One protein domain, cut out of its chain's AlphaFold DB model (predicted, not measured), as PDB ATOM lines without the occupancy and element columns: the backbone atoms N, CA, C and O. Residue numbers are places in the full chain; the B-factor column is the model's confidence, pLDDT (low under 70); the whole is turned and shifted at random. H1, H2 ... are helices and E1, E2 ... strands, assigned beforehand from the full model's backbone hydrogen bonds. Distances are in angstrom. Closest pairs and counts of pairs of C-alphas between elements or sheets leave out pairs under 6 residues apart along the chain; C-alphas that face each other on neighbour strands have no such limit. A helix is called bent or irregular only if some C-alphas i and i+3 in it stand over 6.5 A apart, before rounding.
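Overview. This is residues 21 to 162 of the 184 residues of an uncharacterized protein of Caenispirillum bisanense (UniProt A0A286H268). A strongly twisted sheet of five strands has one face covered by H2a, the first arm of a long bent helix, and H1, off the sheet, crosses that arm. The second arm, H2b, reaches beyond the sheet, and H3 folds back from it to E4 and E5. The printed part has 142 residues, with four named helices and five named strands in the order E1 H1 E2 E3 E4 H2 H3 E5 H4; the sheet, E1 E2 E3 E4 E5, is antiparallel throughout, and the class is mixed, helices and strands. The whole is compact, with a radius of gyration of the C-alphas of 14.8 A and spans of 51 by 36 by 30 A.

Arrangement. Edge strand E1, residues 26 to 29, is the antiparallel neighbour of E2, residues 60 to 65, with N 27 and O 62 2.9 A apart. E2, E3, residues 68 to 71, and E4, residues 78 to 82, form a meander, each strand the antiparallel neighbour of the one before; N 63 and O 70 are 2.9 A apart, and N 69 and O 82 2.7 A. E4 pairs with edge strand E5, residues 140 to 144, antiparallel, with N 79 and O 143 2.8 A apart. H2, residues 85 to 113, is bent, with C-alphas 101 and 104 7.0 A apart; by its hydrogen bonds it was assigned as one helix, with arms H2a, residues 85 to 101, and H2b, residues 104 to 113, at a steep tilt of 46 degrees. H2a and H3, residues 117 to 131, are on one face of the sheet, in two layers, helices over a sheet. The closest C-alphas of H2a and E4 are those of Leu 88 and Gly 82, 4.1 A apart. H1, residues 36 to 45, touches H2a about perpendicular, at 75 degrees, with the C-alphas of Ala 38 and Gly 96 closest at 4.7 A. H3 touches H2b at a steep tilt of 52 degrees, opposite ways, with the C-alphas of Leu 121 and Ala 106 closest at 5.4 A. H4, residues 158 to 162, only just touches H1, with 3 pairs of C-alphas within 8 A, the closest those of Leu 161 and Tyr 41, 7.0 A. Every O i to N i+4 pair is within hydrogen-bond range in H1, H2a, H2b and H4, and 9 of 11 in H3.

Along the chain. E1 begins at C-alpha 26 (345.928, 381.556, 258.425). From first to last C-alpha H2a measures 24.3 A, H3 20.6 A and E2 15.3 A. H4 ends at C-alpha 162 (343.071, 353.093, 241.238).

Size, cuts and confidence. The farthest C-alphas, of Gly 22 and Arg 112, are 51.6 A apart. The printed part has no cut. The links H1 to E2 and E5 to H4 are long. Mean pLDDT of the printed part is 70.2, and 62 residues are under 70, among them 21 to 42 and 146 to 162.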
ATOM      1  N   LEU A  21     355.394 381.999 260.471       44.38
ATOM      2  CA  LEU A  21     355.299 382.713 261.750       44.38
ATOM      3  C   LEU A  21     355.138 384.233 261.559       44.38
ATOM      4  O   LEU A  21     354.542 384.896 262.404       44.38
ATOM      5  N   GLY A  22     355.626 384.787 260.442       39.66
ATOM      6  CA  GLY A  22     355.534 386.215 260.133       39.66
ATOM      7  C   GLY A  22     354.193 386.692 259.557       39.66
ATOM      8  O   GLY A  22     353.997 387.902 259.462       39.66
ATOM      9  N   ARG A  23     353.279 385.789 259.151       44.53
ATOM     10  CA  ARG A  23     352.057 386.161 258.401       44.53
ATOM     11  C   ARG A  23     350.724 386.058 259.141       44.53
ATOM     12  O   ARG A  23     349.774 386.661 258.663       44.53
ATOM     13  N   GLY A  24     350.670 385.434 260.317       47.53
ATOM     14  CA  GLY A  24     349.523 385.536 261.228       47.53
ATOM     15  C   GLY A  24     348.237 384.816 260.778       47.53
ATOM     16  O   GLY A  24     347.711 385.027 259.694       47.53
ATOM     17  N   LEU A  25     347.691 384.015 261.694       52.41
ATOM     18  CA  LEU A  25     346.315 383.492 261.768       52.41
ATOM     19  C   LEU A  25     345.812 382.509 260.695       52.41
ATOM     20  O   LEU A  25     345.003 381.662 261.064       52.41
ATOM     21  N   ALA A  26     346.274 382.552 259.444       57.53
ATOM     22  CA  ALA A  26     345.928 381.556 258.425       57.53
ATOM     23  C   ALA A  26     346.971 381.475 257.302       57.53
ATOM     24  O   ALA A  26     347.665 382.452 257.004       57.53
ATOM     25  N   GLY A  27     347.067 380.321 256.647       60.75
ATOM     26  CA  GLY A  27     347.982 380.127 255.531       60.75
ATOM     27  C   GLY A  27     347.715 378.864 254.731       60.75
ATOM     28  O   GLY A  27     346.719 378.172 254.908       60.75
ATOM     29  N   SER A  28     348.634 378.591 253.815       61.94
ATOM     30  CA  SER A  28     348.479 377.593 252.768       61.94
ATOM     31  C   SER A  28     349.646 376.612 252.815       61.94
ATOM     32  O   SER A  28     350.792 377.042 252.709       61.94
ATOM     33  N   LEU A  29     349.375 375.312 252.975       63.38
ATOM     34  CA  LEU A  29     350.369 374.254 252.785       63.38
ATOM     35  C   LEU A  29     350.404 373.861 251.307       63.38
ATOM     36  O   LEU A  29     349.490 373.213 250.789       63.38
ATOM     37  N   TRP A  30     351.467 374.288 250.636       54.03
ATOM     38  CA  TRP A  30     351.918 373.745 249.361       54.03
ATOM     39  C   TRP A  30     353.245 373.025 249.592       54.03
ATOM     40  O   TRP A  30     354.003 373.457 250.454       54.03
ATOM     41  N   GLU A  31     353.516 372.012 248.761       52.47
ATOM     42  CA  GLU A  31     354.834 371.423 248.444       52.47
ATOM     43  C   GLU A  31     355.081 369.953 248.843       52.47
ATOM     44  O   GLU A  31     354.681 369.469 249.894       52.47
ATOM     45  N   SER A  32     355.770 369.278 247.912       51.84
ATOM     46  CA  SER A  32     356.651 368.103 248.004       51.84
ATOM     47  C   SER A  32     356.554 367.193 249.236       51.84
ATOM     48  O   SER A  32     357.527 367.034 249.972       51.84
ATOM     49  N   TRP A  33     355.412 366.530 249.392       57.34
ATOM     50  CA  TRP A  33     355.221 365.395 250.302       57.34
ATOM     51  C   TRP A  33     356.227 364.274 250.024       57.34
ATOM     52  O   TRP A  33     356.597 364.061 248.864       57.34
ATOM     53  N   ALA A  34     356.649 363.536 251.057       56.94
ATOM     54  CA  ALA A  34     357.483 362.356 250.828       56.94
ATOM     55  C   ALA A  34     356.675 361.260 250.105       56.94
ATOM     56  O   ALA A  34     357.210 360.600 249.208       56.94
ATOM     57  N   ASP A  35     355.375 361.162 250.400       57.75
ATOM     58  CA  ASP A  35     354.383 360.407 249.631       57.75
ATOM     59  C   ASP A  35     353.260 361.303 249.048       57.75
ATOM     60  O   ASP A  35     352.188 361.472 249.642       57.75
ATOM     61  N   PRO A  36     353.459 361.874 247.843       62.84
ATOM     62  CA  PRO A  36     352.440 362.684 247.176       62.84
ATOM     63  C   PRO A  36     351.157 361.914 246.847       62.84
ATOM     64  O   PRO A  36     350.093 362.526 246.766       62.84
ATOM     65  N   ALA A  37     351.236 360.590 246.661       63.03
ATOM     66  CA  ALA A  37     350.081 359.771 246.316       63.03
ATOM     67  C   ALA A  37     349.152 359.591 247.522       63.03
ATOM     68  O   ALA A  37     347.938 359.733 247.377       63.03
ATOM     69  N   ALA A  38     349.706 359.365 248.718       63.00
ATOM     70  CA  ALA A  38     348.937 359.267 249.959       63.00
ATOM     71  C   ALA A  38     348.199 360.578 250.298       63.00
ATOM     72  O   ALA A  38     347.037 360.567 250.714       63.00
ATOM     73  N   VAL A  39     348.839 361.726 250.065       65.56
ATOM     74  CA  VAL A  39     348.222 363.037 250.320       65.56
ATOM     75  C   VAL A  39     347.183 363.400 249.255       65.56
ATOM     76  O   VAL A  39     346.110 363.909 249.592       65.56
ATOM     77  N   ALA A  40     347.447 363.100 247.979       68.06
ATOM     78  CA  ALA A  40     346.451 363.236 246.914       68.06
ATOM     79  C   ALA A  40     345.221 362.355 247.182       68.06
ATOM     80  O   ALA A  40     344.086 362.800 247.005       68.06
ATOM     81  N   TYR A  41     345.445 361.142 247.694       68.44
ATOM     82  CA  TYR A  41     344.383 360.240 248.105       68.44
ATOM     83  C   TYR A  41     343.504 360.867 249.195       68.44
ATOM     84  O   TYR A  41     342.295 360.960 249.011       68.44
ATOM     85  N   LEU A  42     344.076 361.420 250.270       69.75
ATOM     86  CA  LEU A  42     343.287 362.132 251.287       69.75
ATOM     87  C   LEU A  42     342.486 363.314 250.743       69.75
ATOM     88  O   LEU A  42     341.341 363.500 251.153       69.75
ATOM     89  N   ARG A  43     343.068 364.126 249.851       71.06
ATOM     90  CA  ARG A  43     342.350 365.257 249.234       71.06
ATOM     91  C   ARG A  43     341.119 364.780 248.490       71.06
ATOM     92  O   ARG A  43     340.035 365.322 248.699       71.06
ATOM     93  N   HIS A  44     341.313 363.762 247.658       70.56
ATOM     94  CA  HIS A  44     340.253 363.137 246.888       70.56
ATOM     95  C   HIS A  44     339.127 362.649 247.803       70.56
ATOM     96  O   HIS A  44     337.977 363.045 247.637       70.56
ATOM     97  N   LEU A  45     339.474 361.883 248.841       67.25
ATOM     98  CA  LEU A  45     338.512 361.373 249.821       67.25
ATOM     99  C   LEU A  45     337.782 362.480 250.591       67.25
ATOM    100  O   LEU A  45     336.603 362.353 250.906       67.25
ATOM    101  N   ALA A  46     338.471 363.576 250.905       64.69
ATOM    102  CA  ALA A  46     337.886 364.735 251.570       64.69
ATOM    103  C   ALA A  46     337.068 365.630 250.620       64.69
ATOM    104  O   ALA A  46     336.619 366.701 251.024       64.69
ATOM    105  N   GLY A  47     336.895 365.229 249.354       63.47
ATOM    106  CA  GLY A  47     336.153 365.986 248.355       63.47
ATOM    107  C   GLY A  47     336.789 367.317 247.968       63.47
ATOM    108  O   GLY A  47     336.109 368.201 247.434       63.47
ATOM    109  N   LEU A  48     338.085 367.471 248.235       65.81
ATOM    110  CA  LEU A  48     338.835 368.661 247.870       65.81
ATOM    111  C   LEU A  48     339.189 368.597 246.377       65.81
ATOM    112  O   LEU A  48     339.595 367.539 245.893       65.81
ATOM    113  N   PRO A  49     339.056 369.711 245.636       60.72
ATOM    114  CA  PRO A  49     339.383 369.744 244.215       60.72
ATOM    115  C   PRO A  49     340.850 369.377 243.977       60.72
ATOM    116  O   PRO A  49     341.735 369.701 244.783       60.72
ATOM    117  N   ASP A  50     341.101 368.699 242.861       59.84
ATOM    118  CA  ASP A  50     342.451 368.350 242.437       59.84
ATOM    119  C   ASP A  50     343.260 369.642 242.186       59.84
ATOM    120  O   ASP A  50     342.800 370.508 241.431       59.84
ATOM    121  N   PRO A  51     344.441 369.811 242.816       54.06
ATOM    122  CA  PRO A  51     345.329 370.943 242.554       54.06
ATOM    123  C   PRO A  51     345.668 371.144 241.070       54.06
ATOM    124  O   PRO A  51     345.882 372.286 240.662       54.06
ATOM    125  N   GLU A  52     345.728 370.072 240.275       56.06
ATOM    126  CA  GLU A  52     346.039 370.131 238.843       56.06
ATOM    127  C   GLU A  52     344.835 370.567 237.995       56.06
ATOM    128  O   GLU A  52     345.015 371.189 236.945       56.06
ATOM    129  N   LEU A  53     343.607 370.293 238.454       55.00
ATOM    130  CA  LEU A  53     342.373 370.678 237.760       55.00
ATOM    131  C   LEU A  53     341.945 372.118 238.078       55.00
ATOM    132  O   LEU A  53     341.352 372.781 237.228       55.00
ATOM    133  N   GLU A  54     342.271 372.624 239.271       52.97
ATOM    134  CA  GLU A  54     341.965 373.994 239.698       52.97
ATOM    135  C   GLU A  54     343.190 374.674 240.341       52.97
ATOM    136  O   GLU A  54     343.366 374.638 241.570       52.97
ATOM    137  N   PRO A  55     344.035 375.349 239.536       47.47
ATOM    138  CA  PRO A  55     345.199 376.082 240.028       47.47
ATOM    139  C   PRO A  55     344.765 377.191 241.000       47.47
ATOM    140  O   PRO A  55     344.250 378.231 240.595       47.47
ATOM    141  N   GLY A  56     344.953 376.955 242.300       45.34
ATOM    142  CA  GLY A  56     344.551 377.864 243.385       45.34
ATOM    143  C   GLY A  56     343.646 377.234 244.450       45.34
ATOM    144  O   GLY A  56     343.670 377.684 245.592       45.34
ATOM    145  N   CYS A  57     342.932 376.149 244.128       42.97
ATOM    146  CA  CYS A  57     342.098 375.386 245.076       42.97
ATOM    147  C   CYS A  57     342.841 374.172 245.682       42.97
ATOM    148  O   CYS A  57     342.357 373.488 246.587       42.97
ATOM    149  N   GLY A  58     344.059 373.927 245.195       51.94
ATOM    150  CA  GLY A  58     344.935 372.791 245.477       51.94
ATOM    151  C   GLY A  58     345.626 372.729 246.842       51.94
ATOM    152  O   GLY A  58     346.455 371.855 247.072       51.94
ATOM    153  N   VAL A  59     345.348 373.672 247.736       61.66
ATOM    154  CA  VAL A  59     346.089 373.861 248.986       61.66
ATOM    155  C   VAL A  59     345.331 373.206 250.144       61.66
ATOM    156  O   VAL A  59     344.102 373.236 250.168       61.66
ATOM    157  N   PHE A  60     346.031 372.635 251.124       68.50
ATOM    158  CA  PHE A  60     345.467 372.533 252.469       68.50
ATOM    159  C   PHE A  60     345.617 373.875 253.178       68.50
ATOM    160  O   PHE A  60     346.732 374.315 253.467       68.50
ATOM    161  N   THR A  61     344.497 374.537 253.432       70.69
ATOM    162  CA  THR A  61     344.490 375.774 254.208       70.69
ATOM    163  C   THR A  61     344.477 375.438 255.693       70.69
ATOM    164  O   THR A  61     343.825 374.479 256.126       70.69
ATOM    165  N   TRP A  62     345.248 376.196 256.461       73.06
ATOM    166  CA  TRP A  62     345.326 376.069 257.905       73.06
ATOM    167  C   TRP A  62     345.037 377.399 258.582       73.06
ATOM    168  O   TRP A  62     345.310 378.468 258.033       73.06
ATOM    169  N   GLN A  63     344.594 377.299 259.826       70.88
ATOM    170  CA  GLN A  63     344.353 378.406 260.734       70.88
ATOM    171  C   GLN A  63     345.072 378.177 262.062       70.88
ATOM    172  O   GLN A  63     345.308 377.040 262.485       70.88
ATOM    173  N   ALA A  64     345.417 379.270 262.735       67.38
ATOM    174  CA  ALA A  64     345.892 379.207 264.109       67.38
ATOM    175  C   ALA A  64     344.722 378.881 265.053       67.38
ATOM    176  O   ALA A  64     343.688 379.548 265.040       67.38
ATOM    177  N   ALA A  65     344.906 377.880 265.907       66.94
ATOM    178  CA  ALA A  65     343.966 377.438 266.926       66.94
ATOM    179  C   ALA A  65     344.678 377.360 268.284       66.94
ATOM    180  O   ALA A  65     345.152 376.306 268.716       66.94
ATOM    181  N   GLY A  66     344.769 378.508 268.960       71.25
ATOM    182  CA  GLY A  66     345.580 378.653 270.171       71.25
ATOM    183  C   GLY A  66     347.072 378.546 269.847       71.25
ATOM    184  O   GLY A  66     347.561 379.263 268.981       71.25
ATOM    185  N   GLU A  67     347.771 377.635 270.525       69.62
ATOM    186  CA  GLU A  67     349.214 377.380 270.348       69.62
ATOM    187  C   GLU A  67     349.534 376.414 269.187       69.62
ATOM    188  O   GLU A  67     350.693 376.071 268.968       69.62
ATOM    189  N   LEU A  68     348.518 375.923 268.469       69.50
ATOM    190  CA  LEU A  68     348.664 374.956 267.380       69.50
ATOM    191  C   LEU A  68     348.108 375.521 266.072       69.50
ATOM    192  O   LEU A  68     347.194 376.341 266.068       69.50
ATOM    193  N   LEU A  69     348.616 375.025 264.952       77.25
ATOM    194  CA  LEU A  69     348.015 375.167 263.632       77.25
ATOM    195  C   LEU A  69     347.081 373.985 263.377       77.25
ATOM    196  O   LEU A  69     347.399 372.857 263.751       77.25
ATOM    197  N   MET A  70     345.945 374.215 262.727       79.12
ATOM    198  CA  MET A  70     345.011 373.160 262.331       79.12
ATOM    199  C   MET A  70     344.496 373.378 260.916       79.12
ATOM    200  O   MET A  70     344.412 374.516 260.468       79.12
ATOM    201  N   LEU A  71     344.110 372.299 260.237       78.12
ATOM    202  CA  LEU A  71     343.428 372.411 258.949       78.12
ATOM    203  C   LEU A  71     342.064 373.096 259.107       78.12
ATOM    204  O   LEU A  71     341.349 372.859 260.083       78.12
ATOM    205  N   ASP A  72     341.685 373.901 258.116       72.88
ATOM    206  CA  ASP A  72     340.406 374.626 258.103       72.88
ATOM    207  C   ASP A  72     339.192 373.697 257.993       72.88
ATOM    208  O   ASP A  72     338.065 374.085 258.305       72.88
ATOM    209  N   ARG A  73     339.418 372.455 257.556       75.44
ATOM    210  CA  ARG A  73     338.406 371.404 257.464       75.44
ATOM    211  C   ARG A  73     338.965 370.085 257.997       75.44
ATOM    212  O   ARG A  73     340.125 369.770 257.724       75.44
ATOM    213  N   PRO A  74     338.166 369.295 258.735       78.00
ATOM    214  CA  PRO A  74     338.561 367.944 259.100       78.00
ATOM    215  C   PRO A  74     338.601 367.049 257.861       78.00
ATOM    216  O   PRO A  74     337.779 367.176 256.955       78.00
ATOM    217  N   LEU A  75     339.533 366.104 257.851       77.88
ATOM    218  CA  LEU A  75     339.689 365.124 256.783       77.88
ATOM    219  C   LEU A  75     339.064 363.817 257.240       77.88
ATOM    220  O   LEU A  75     339.533 363.211 258.201       77.88
ATOM    221  N   LEU A  76     337.969 363.413 256.589       78.56
ATOM    222  CA  LEU A  76     337.246 362.173 256.909       78.56
ATOM    223  C   LEU A  76     336.856 362.081 258.397       78.56
ATOM    224  O   LEU A  76     336.936 361.029 259.030       78.56
ATOM    225  N   GLY A  77     336.452 363.217 258.973       80.88
ATOM    226  CA  GLY A  77     336.088 363.313 260.386       80.88
ATOM    227  C   GLY A  77     337.276 363.301 261.357       80.88
ATOM    228  O   GLY A  77     337.072 363.059 262.546       80.88
ATOM    229  N   VAL A  78     338.497 363.566 260.885       86.25
ATOM    230  CA  VAL A  78     339.705 363.720 261.708       86.25
ATOM    231  C   VAL A  78     340.247 365.144 261.578       86.25
ATOM    232  O   VAL A  78     340.472 365.653 260.483       86.25
ATOM    233  N   ILE A  79     340.471 365.800 262.712       87.44
ATOM    234  CA  ILE A  79     341.145 367.096 262.814       87.44
ATOM    235  C   ILE A  79     342.635 366.835 263.029       87.44
ATOM    236  O   ILE A  79     343.009 366.196 264.012       87.44
ATOM    237  N   VAL A  80     343.475 367.373 262.144       86.81
ATOM    238  CA  VAL A  80     344.940 367.350 262.276       86.81
ATOM    239  C   VAL A  80     345.410 368.687 262.833       86.81
ATOM    240  O   VAL A  80     344.989 369.743 262.349       86.81
ATOM    241  N   ARG A  81     346.272 368.647 263.851       86.56
ATOM    242  CA  ARG A  81     346.896 369.830 264.446       86.56
ATOM    243  C   ARG A  81     348.406 369.646 264.544       86.56
ATOM    244  O   ARG A  81     348.859 368.570 264.922       86.56
ATOM    245  N   GLY A  82     349.164 370.701 264.276       81.31
ATOM    246  CA  GLY A  82     350.621 370.734 264.383       81.31
ATOM    247  C   GLY A  82     351.093 371.951 265.174       81.31
ATOM    248  O   GLY A  82     350.455 372.996 265.135       81.31
ATOM    249  N   VAL A  83     352.208 371.843 265.893       78.19
ATOM    250  CA  VAL A  83     352.843 372.995 266.578       78.19
ATOM    251  C   VAL A  83     353.418 374.028 265.600       78.19
ATOM    252  O   VAL A  83     353.647 375.178 265.963       78.19
ATOM    253  N   ASP A  84     353.641 373.618 264.354       70.94
ATOM    254  CA  ASP A  84     354.023 374.463 263.232       70.94
ATOM    255  C   ASP A  84     353.558 373.832 261.904       70.94
ATOM    256  O   ASP A  84     352.898 372.789 261.881       70.94
ATOM    257  N   ALA A  85     353.871 374.489 260.785       69.25
ATOM    258  CA  ALA A  85     353.472 374.041 259.454       69.25
ATOM    259  C   ALA A  85     354.139 372.721 259.031       69.25
ATOM    260  O   ALA A  85     353.546 371.975 258.258       69.25
ATOM    261  N   VAL A  86     355.341 372.423 259.540       73.06
ATOM    262  CA  VAL A  86     356.063 371.181 259.228       73.06
ATOM    263  C   VAL A  86     355.402 370.016 259.949       73.06
ATOM    264  O   VAL A  86     355.041 369.040 259.306       73.06
ATOM    265  N   ALA A  87     355.141 370.153 261.250       73.81
ATOM    266  CA  ALA A  87     354.391 369.156 262.006       73.81
ATOM    267  C   ALA A  87     352.992 368.943 261.402       73.81
ATOM    268  O   ALA A  87     352.539 367.815 261.244       73.81
ATOM    269  N   LEU A  88     352.301 370.015 260.999       76.50
ATOM    270  CA  LEU A  88     350.989 369.888 260.358       76.50
ATOM    271  C   LEU A  88     351.062 369.123 259.022       76.50
ATOM    272  O   LEU A  88     350.170 368.329 258.728       76.50
ATOM    273  N   ALA A  89     352.126 369.334 258.243       73.31
ATOM    274  CA  ALA A  89     352.403 368.598 257.016       73.31
ATOM    275  C   ALA A  89     352.709 367.110 257.293       73.31
ATOM    276  O   ALA A  89     352.056 366.236 256.728       73.31
ATOM    277  N   GLU A  90     353.619 366.803 258.217       76.38
ATOM    278  CA  GLU A  90     353.917 365.421 258.631       76.38
ATOM    279  C   GLU A  90     352.661 364.700 259.140       76.38
ATOM    280  O   GLU A  90     352.417 363.538 258.819       76.38
ATOM    281  N   GLY A  91     351.815 365.411 259.889       81.56
ATOM    282  CA  GLY A  91     350.559 364.871 260.386       81.56
ATOM    283  C   GLY A  91     349.562 364.524 259.280       81.56
ATOM    284  O   GLY A  91     348.810 363.553 259.399       81.56
ATOM    285  N   LEU A  92     349.553 365.299 258.199       80.19
ATOM    286  CA  LEU A  92     348.729 365.034 257.027       80.19
ATOM    287  C   LEU A  92     349.242 363.828 256.230       80.19
ATOM    288  O   LEU A  92     348.438 363.010 255.788       80.19
ATOM    289  N   GLU A  93     350.558 363.704 256.071       78.38
ATOM    290  CA  GLU A  93     351.181 362.564 255.398       78.38
ATOM    291  C   GLU A  93     350.891 361.253 256.139       78.38
ATOM    292  O   GLU A  93     350.364 360.314 255.541       78.38
ATOM    293  N   GLU A  94     351.098 361.229 257.457       82.38
ATOM    294  CA  GLU A  94     350.804 360.064 258.299       82.38
ATOM    295  C   GLU A  94     349.313 359.689 258.258       82.38
ATOM    296  O   GLU A  94     348.959 358.514 258.150       82.38
ATOM    297  N   LEU A  95     348.412 360.681 258.271       83.38
ATOM    298  CA  LEU A  95     346.979 360.422 258.117       83.38
ATOM    299  C   LEU A  95     346.667 359.792 256.751       83.38
ATOM    300  O   LEU A  95     345.745 358.982 256.651       83.38
ATOM    301  N   GLY A  96     347.421 360.143 255.708       77.25
ATOM    302  CA  GLY A  96     347.232 359.610 254.361       77.25
ATOM    303  C   GLY A  96     347.717 358.181 254.234       77.25
ATOM    304  O   GLY A  96     347.010 357.338 253.677       77.25
ATOM    305  N   THR A  97     348.865 357.875 254.829       77.19
ATOM    306  CA  THR A  97     349.341 356.499 254.981       77.19
ATOM    307  C   THR A  97     348.331 355.661 255.762       77.19
ATOM    308  O   THR A  97     347.992 354.553 255.342       77.19
ATOM    309  N   LEU A  98     347.783 356.203 256.852       82.69
ATOM    310  CA  LEU A  98     346.790 355.509 257.662       82.69
ATOM    311  C   LEU A  98     345.484 355.263 256.896       82.69
ATOM    312  O   LEU A  98     344.951 354.157 256.958       82.69
ATOM    313  N   ALA A  99     344.992 356.257 256.150       80.31
ATOM    314  CA  ALA A  99     343.820 356.113 255.289       80.31
ATOM    315  C   ALA A  99     344.029 355.003 254.251       80.31
ATOM    316  O   ALA A  99     343.207 354.094 254.166       80.31
ATOM    317  N   SER A 100     345.163 355.008 253.545       76.19
ATOM    318  CA  SER A 100     345.523 353.953 252.589       76.19
ATOM    319  C   SER A 100     345.585 352.565 253.237       76.19
ATOM    320  O   SER A 100     345.127 351.591 252.645       76.19
ATOM    321  N   ALA A 101     346.102 352.464 254.466       78.88
ATOM    322  CA  ALA A 101     346.204 351.199 255.188       78.88
ATOM    323  C   ALA A 101     344.837 350.618 255.596       78.88
ATOM    324  O   ALA A 101     344.676 349.398 255.630       78.88
ATOM    325  N   VAL A 102     343.845 351.465 255.902       82.31
ATOM    326  CA  VAL A 102     342.505 351.007 256.316       82.31
ATOM    327  C   VAL A 102     341.536 350.796 255.150       82.31
ATOM    328  O   VAL A 102     340.554 350.065 255.300       82.31
ATOM    329  N   THR A 103     341.812 351.373 253.977       80.69
ATOM    330  CA  THR A 103     340.961 351.256 252.781       80.69
ATOM    331  C   THR A 103     340.614 349.812 252.399       80.69
ATOM    332  O   THR A 103     339.427 349.549 252.192       80.69
ATOM    333  N   PRO A 104     341.555 348.845 252.345       78.88
ATOM    334  CA  PRO A 104     341.220 347.472 251.966       78.88
ATOM    335  C   PRO A 104     340.196 346.821 252.904       78.88
ATOM    336  O   PRO A 104     339.283 346.130 252.451       78.88
ATOM    337  N   ALA A 105     340.306 347.074 254.213       80.38
ATOM    338  CA  ALA A 105     339.376 346.539 255.204       80.38
ATOM    339  C   ALA A 105     337.980 347.172 255.076       80.38
ATOM    340  O   ALA A 105     336.974 346.461 255.142       80.38
ATOM    341  N   ALA A 106     337.918 348.486 254.840       81.38
ATOM    342  CA  ALA A 106     336.666 349.201 254.601       81.38
ATOM    343  C   ALA A 106     335.971 348.723 253.311       81.38
ATOM    344  O   ALA A 106     334.764 348.483 253.326       81.38
ATOM    345  N   MET A 107     336.726 348.497 252.228       80.00
ATOM    346  CA  MET A 107     336.212 347.938 250.969       80.00
ATOM    347  C   MET A 107     335.652 346.528 251.160       80.00
ATOM    348  O   MET A 107     334.511 346.257 250.794       80.00
ATOM    349  N   GLN A 108     336.411 345.644 251.808       84.94
ATOM    350  CA  GLN A 108     335.956 344.280 252.067       84.94
ATOM    351  C   GLN A 108     334.700 344.247 252.951       84.94
ATOM    352  O   GLN A 108     333.886 343.329 252.860       84.94
ATOM    353  N   GLN A 109     334.542 345.208 253.863       86.38
ATOM    354  CA  GLN A 109     333.318 345.335 254.647       86.38
ATOM    355  C   GLN A 109     332.147 345.852 253.802       86.38
ATOM    356  O   GLN A 109     331.071 345.263 253.872       86.38
ATOM    357  N   ALA A 110     332.364 346.875 252.970       86.56
ATOM    358  CA  ALA A 110     331.359 347.406 252.049       86.56
ATOM    359  C   ALA A 110     330.786 346.297 251.154       86.56
ATOM    360  O   ALA A 110     329.572 346.114 251.083       86.56
ATOM    361  N   GLU A 111     331.662 345.478 250.566       88.06
ATOM    362  CA  GLU A 111     331.283 344.340 249.722       88.06
ATOM    363  C   GLU A 111     330.472 343.278 250.477       88.06
ATOM    364  O   GLU A 111     329.499 342.744 249.945       88.06
ATOM    365  N   ARG A 112     330.850 342.966 251.723       92.94
ATOM    366  CA  ARG A 112     330.163 341.952 252.541       92.94
ATOM    367  C   ARG A 112     328.796 342.409 253.032       92.94
ATOM    368  O   ARG A 112     327.888 341.590 253.143       92.94
ATOM    369  N   GLU A 113     328.671 343.683 253.378       90.19
ATOM    370  CA  GLU A 113     327.483 344.242 254.031       90.19
ATOM    371  C   GLU A 113     326.545 344.945 253.041       90.19
ATOM    372  O   GLU A 113     325.458 345.372 253.426       90.19
ATOM    373  N   GLY A 114     326.934 345.050 251.763       83.38
ATOM    374  CA  GLY A 114     326.213 345.845 250.766       83.38
ATOM    375  C   GLY A 114     326.208 347.341 251.100       83.38
ATOM    376  O   GLY A 114     325.278 348.051 250.722       83.38
ATOM    377  N   GLY A 115     327.207 347.792 251.862       79.81
ATOM    378  CA  GLY A 115     327.386 349.179 252.279       79.81
ATOM    379  C   GLY A 115     328.238 349.975 251.295       79.81
ATOM    380  O   GLY A 115     328.771 349.434 250.328       79.81
ATOM    381  N   ASP A 116     328.393 351.266 251.573       82.75
ATOM    382  CA  ASP A 116     329.226 352.167 250.779       82.75
ATOM    383  C   ASP A 116     330.571 352.436 251.474       82.75
ATOM    384  O   ASP A 116     330.635 352.682 252.686       82.75
ATOM    385  N   LEU A 117     331.648 352.419 250.687       78.06
ATOM    386  CA  LEU A 117     332.993 352.775 251.121       78.06
ATOM    387  C   LEU A 117     333.035 354.201 251.683       78.06
ATOM    388  O   LEU A 117     333.739 354.439 252.660       78.06
ATOM    389  N   GLU A 118     332.246 355.125 251.134       75.38
ATOM    390  CA  GLU A 118     332.165 356.519 251.599       75.38
ATOM    391  C   GLU A 118     331.680 356.624 253.048       75.38
ATOM    392  O   GLU A 118     332.106 357.500 253.800       75.38
ATOM    393  N   THR A 119     330.830 355.687 253.470       81.19
ATOM    394  CA  THR A 119     330.328 355.622 254.846       81.19
ATOM    395  C   THR A 119     331.301 354.886 255.767       81.19
ATOM    396  O   THR A 119     331.501 355.280 256.919       81.19
ATOM    397  N   LEU A 120     331.919 353.808 255.278       83.12
ATOM    398  CA  LEU A 120     332.756 352.932 256.098       83.12
ATOM    399  C   LEU A 120     334.180 353.462 256.281       83.12
ATOM    400  O   LEU A 120     334.737 353.345 257.373       83.12
ATOM    401  N   LEU A 121     334.772 354.090 255.269       81.50
ATOM    402  CA  LEU A 121     336.156 354.554 255.327       81.50
ATOM    403  C   LEU A 121     336.405 355.600 256.435       81.50
ATOM    404  O   LEU A 121     337.346 355.412 257.211       81.50
ATOM    405  N   PRO A 122     335.554 356.631 256.630       84.25
ATOM    406  CA  PRO A 122     335.689 357.544 257.767       84.25
ATOM    407  C   PRO A 122     335.528 356.849 259.124       84.25
ATOM    408  O   PRO A 122     336.088 357.289 260.127       84.25
ATOM    409  N   LEU A 123     334.745 355.770 259.209       85.69
ATOM    410  CA  LEU A 123     334.600 355.005 260.448       85.69
ATOM    411  C   LEU A 123     335.884 354.229 260.769       85.69
ATOM    412  O   LEU A 123     336.397 354.336 261.884       85.69
ATOM    413  N   HIS A 124     336.433 353.528 259.777       85.75
ATOM    414  CA  HIS A 124     337.692 352.789 259.900       85.75
ATOM    415  C   HIS A 124     338.871 353.710 260.229       85.75
ATOM    416  O   HIS A 124     339.638 353.417 261.147       85.75
ATOM    417  N   LEU A 125     338.983 354.860 259.558       86.44
ATOM    418  CA  LEU A 125     340.054 355.824 259.822       86.44
ATOM    419  C   LEU A 125     339.968 356.400 261.239       86.44
ATOM    420  O   LEU A 125     340.967 356.428 261.954       86.44
ATOM    421  N   ARG A 126     338.778 356.820 261.687       87.69
ATOM    422  CA  ARG A 126     338.596 357.342 263.051       87.69
ATOM    423  C   ARG A 126     338.923 356.294 264.111       87.69
ATOM    424  O   ARG A 126     339.529 356.629 265.126       87.69
ATOM    425  N   GLN A 127     338.571 355.031 263.873       88.75
ATOM    426  CA  GLN A 127     338.933 353.930 264.764       88.75
ATOM    427  C   GLN A 127     340.452 353.701 264.798       88.75
ATOM    428  O   GLN A 127     341.027 353.515 265.872       88.75
ATOM    429  N   ALA A 128     341.120 353.765 263.647       87.94
ATOM    430  CA  ALA A 128     342.572 353.658 263.568       87.94
ATOM    431  C   ALA A 128     343.277 354.813 264.307       87.94
ATOM    432  O   ALA A 128     344.161 354.573 265.125       87.94
ATOM    433  N   VAL A 129     342.814 356.054 264.133       88.19
ATOM    434  CA  VAL A 129     343.324 357.218 264.879       88.19
ATOM    435  C   VAL A 129     343.082 357.071 266.387       88.19
ATOM    436  O   VAL A 129     343.983 357.304 267.190       88.19
ATOM    437  N   ALA A 130     341.898 356.619 266.804       85.38
ATOM    438  CA  ALA A 130     341.591 356.415 268.221       85.38
ATOM    439  C   ALA A 130     342.472 355.337 268.886       85.38
ATOM    440  O   ALA A 130     342.710 355.393 270.090       85.38
ATOM    441  N   THR A 131     342.968 354.361 268.120       83.88
ATOM    442  CA  THR A 131     343.781 353.245 268.643       83.88
ATOM    443  C   THR A 131     345.289 353.498 268.599       83.88
ATOM    444  O   THR A 131     346.037 352.800 269.282       83.88
ATOM    445  N   GLN A 132     345.748 354.503 267.851       77.44
ATOM    446  CA  GLN A 132     347.169 354.837 267.686       77.44
ATOM    447  C   GLN A 132     347.639 356.030 268.544       77.44
ATOM    448  O   GLN A 132     348.755 356.527 268.369       77.44
ATOM    449  N   ILE A 133     346.824 356.471 269.511       60.41
ATOM    450  CA  ILE A 133     347.136 357.594 270.410       60.41
ATOM    451  C   ILE A 133     348.516 357.396 271.067       60.41
ATOM    452  O   ILE A 133     348.730 356.452 271.826       60.41
ATOM    453  N   GLY A 134     349.450 358.312 270.775       56.97
ATOM    454  CA  GLY A 134     350.813 358.326 271.328       56.97
ATOM    455  C   GLY A 134     351.920 357.823 270.393       56.97
ATOM    456  O   GLY A 134     353.079 357.822 270.799       56.97
ATOM    457  N   ARG A 135     351.597 357.419 269.156       75.62
ATOM    458  CA  ARG A 135     352.581 357.030 268.120       75.62
ATOM    459  C   ARG A 135     352.789 358.084 267.030       75.62
ATOM    460  O   ARG A 135     353.474 357.822 266.049       75.62
ATOM    461  N   TRP A 136     352.187 359.254 267.211       83.75
ATOM    462  CA  TRP A 136     352.164 360.318 266.217       83.75
ATOM    463  C   TRP A 136     353.518 361.008 266.054       83.75
ATOM    464  O   TRP A 136     354.298 361.035 267.015       83.75
ATOM    465  N   PRO A 137     353.785 361.602 264.875       80.19
ATOM    466  CA  PRO A 137     354.971 362.419 264.675       80.19
ATOM    467  C   PRO A 137     355.096 363.509 265.759       80.19
ATOM    468  O   PRO A 137     354.082 364.017 266.259       80.19
ATOM    469  N   PRO A 138     356.322 363.875 266.171       78.19
ATOM    470  CA  PRO A 138     356.529 364.886 267.201       78.19
ATOM    471  C   PRO A 138     355.852 366.216 266.856       78.19
ATOM    472  O   PRO A 138     356.010 366.745 265.764       78.19
ATOM    473  N   GLY A 139     355.117 366.791 267.811       78.56
ATOM    474  CA  GLY A 139     354.432 368.070 267.600       78.56
ATOM    475  C   GLY A 139     353.121 367.970 266.813       78.56
ATOM    476  O   GLY A 139     352.513 369.007 266.548       78.56
ATOM    477  N   VAL A 140     352.661 366.757 266.494       84.94
ATOM    478  CA  VAL A 140     351.363 366.492 265.862       84.94
ATOM    479  C   VAL A 140     350.364 365.970 266.885       84.94
ATOM    480  O   VAL A 140     350.688 365.169 267.763       84.94
ATOM    481  N   SER A 141     349.114 366.404 266.762       87.12
ATOM    482  CA  SER A 141     347.992 365.798 267.470       87.12
ATOM    483  C   SER A 141     346.789 365.636 266.552       87.12
ATOM    484  O   SER A 141     346.543 366.456 265.666       87.12
ATOM    485  N   TYR A 142     346.023 364.578 266.799       88.69
ATOM    486  CA  TYR A 142     344.786 364.288 266.090       88.69
ATOM    487  C   TYR A 142     343.615 364.352 267.057       88.69
ATOM    488  O   TYR A 142     343.720 363.920 268.207       88.69
ATOM    489  N   ALA A 143     342.490 364.867 266.581       85.88
ATOM    490  CA  ALA A 143     341.218 364.810 267.284       85.88
ATOM    491  C   ALA A 143     340.137 364.294 266.337       85.88
ATOM    492  O   ALA A 143     340.212 364.489 265.127       85.88
ATOM    493  N   LEU A 144     339.119 363.635 266.879       86.38
ATOM    494  CA  LEU A 144     337.952 363.253 266.093       86.38
ATOM    495  C   LEU A 144     337.040 364.477 265.954       86.38
ATOM    496  O   LEU A 144     336.808 365.186 266.931       86.38
ATOM    497  N   ALA A 145     336.549 364.741 264.746       80.12
ATOM    498  CA  ALA A 145     335.542 365.768 264.526       80.12
ATOM    499  C   ALA A 145     334.201 365.293 265.108       80.12
ATOM    500  O   ALA A 145     333.743 364.184 264.815       80.12
ATOM    501  N   GLU A 146     333.571 366.129 265.931       66.81
ATOM    502  CA  GLU A 146     332.220 365.904 266.445       66.81
ATOM    503  C   GLU A 146     331.200 366.618 265.537       66.81
ATOM    504  O   GLU A 146     331.385 367.784 265.195       66.81
ATOM    505  N   GLY A 147     330.112 365.939 265.149       59.78
ATOM    506  CA  GLY A 147     329.004 366.553 264.398       59.78
ATOM    507  C   GLY A 147     329.266 366.859 262.910       59.78
ATOM    508  O   GLY A 147     330.173 366.296 262.309       59.78
ATOM    509  N   GLU A 148     328.407 367.723 262.339       39.34
ATOM    510  CA  GLU A 148     328.117 368.103 260.926       39.34
ATOM    511  C   GLU A 148     329.261 368.095 259.882       39.34
ATOM    512  O   GLU A 148     328.995 368.052 258.684       39.34
ATOM    513  N   ALA A 149     330.529 368.062 260.286       49.53
ATOM    514  CA  ALA A 149     331.687 368.094 259.392       49.53
ATOM    515  C   ALA A 149     331.906 366.813 258.553       49.53
ATOM    516  O   ALA A 149     332.780 366.781 257.690       49.53
ATOM    517  N   VAL A 150     331.119 365.759 258.790       48.22
ATOM    518  CA  VAL A 150     331.085 364.534 257.966       48.22
ATOM    519  C   VAL A 150     330.230 364.723 256.696       48.22
ATOM    520  O   VAL A 150     330.310 363.912 255.781       48.22
ATOM    521  N   ALA A 151     329.428 365.791 256.608       41.16
ATOM    522  CA  ALA A 151     328.427 365.969 255.552       41.16
ATOM    523  C   ALA A 151     328.979 366.416 254.180       41.16
ATOM    524  O   ALA A 151     328.245 366.360 253.199       41.16
ATOM    525  N   ASP A 152     330.248 366.830 254.099       48.00
ATOM    526  CA  ASP A 152     330.873 367.392 252.883       48.00
ATOM    527  C   ASP A 152     331.776 366.381 252.134       48.00
ATOM    528  O   ASP A 152     332.563 366.763 251.266       48.00
ATOM    529  N   LEU A 153     331.698 365.086 252.470       51.31
ATOM    530  CA  LEU A 153     332.474 364.039 251.797       51.31
ATOM    531  C   LEU A 153     331.947 363.826 250.374       51.31
ATOM    532  O   LEU A 153     330.755 363.591 250.173       51.31
ATOM    533  N   ARG A 154     332.831 363.929 249.375       54.09
ATOM    534  CA  ARG A 154     332.468 363.628 247.986       54.09
ATOM    535  C   ARG A 154     332.620 362.139 247.698       54.09
ATOM    536  O   ARG A 154     333.469 361.492 248.315       54.09
ATOM    537  N   PRO A 155     331.884 361.640 246.691       52.12
ATOM    538  CA  PRO A 155     332.024 360.272 246.267       52.12
ATOM    539  C   PRO A 155     333.441 359.883 245.875       52.12
ATOM    540  O   PRO A 155     334.143 360.646 245.202       52.12
ATOM    541  N   LEU A 156     333.850 358.678 246.267       51.12
ATOM    542  CA  LEU A 156     335.136 358.117 245.868       51.12
ATOM    543  C   LEU A 156     335.129 357.864 244.353       51.12
ATOM    544  O   LEU A 156     334.653 356.831 243.885       51.12
ATOM    545  N   ASP A 157     335.708 358.771 243.563       52.81
ATOM    546  CA  ASP A 157     335.999 358.467 242.156       52.81
ATOM    547  C   ASP A 157     336.990 357.289 242.074       52.81
ATOM    548  O   ASP A 157     338.030 357.253 242.745       52.81
ATOM    549  N   ALA A 158     336.655 356.317 241.230       47.53
ATOM    550  CA  ALA A 158     337.407 355.093 241.020       47.53
ATOM    551  C   ALA A 158     338.735 355.319 240.281       47.53
ATOM    552  O   ALA A 158     339.600 354.444 240.314       47.53
ATOM    553  N   ALA A 159     338.917 356.425 239.552       49.22
ATOM    554  CA  ALA A 159     340.164 356.680 238.823       49.22
ATOM    555  C   ALA A 159     341.336 357.101 239.744       49.22
ATOM    556  O   ALA A 159     342.353 356.402 239.729       49.22
ATOM    557  N   PRO A 160     341.205 358.125 240.611       46.81
ATOM    558  CA  PRO A 160     342.240 358.479 241.588       46.81
ATOM    559  C   PRO A 160     342.494 357.372 242.619       46.81
ATOM    560  O   PRO A 160     343.640 357.131 242.984       46.81
ATOM    561  N   LEU A 161     341.448 356.641 243.034       46.72
ATOM    562  CA  LEU A 161     341.579 355.461 243.900       46.72
ATOM    563  C   LEU A 161     342.465 354.386 243.256       46.72
ATOM    564  O   LEU A 161     343.380 353.888 243.903       46.72
ATOM    565  N   ARG A 162     342.238 354.060 241.975       53.00
ATOM    566  CA  ARG A 162     343.071 353.093 241.238       53.00
ATOM    567  C   ARG A 162     344.508 353.575 241.070       53.00
ATOM    568  O   ARG A 162     345.427 352.767 241.134       53.00
TER     569      ARG A 162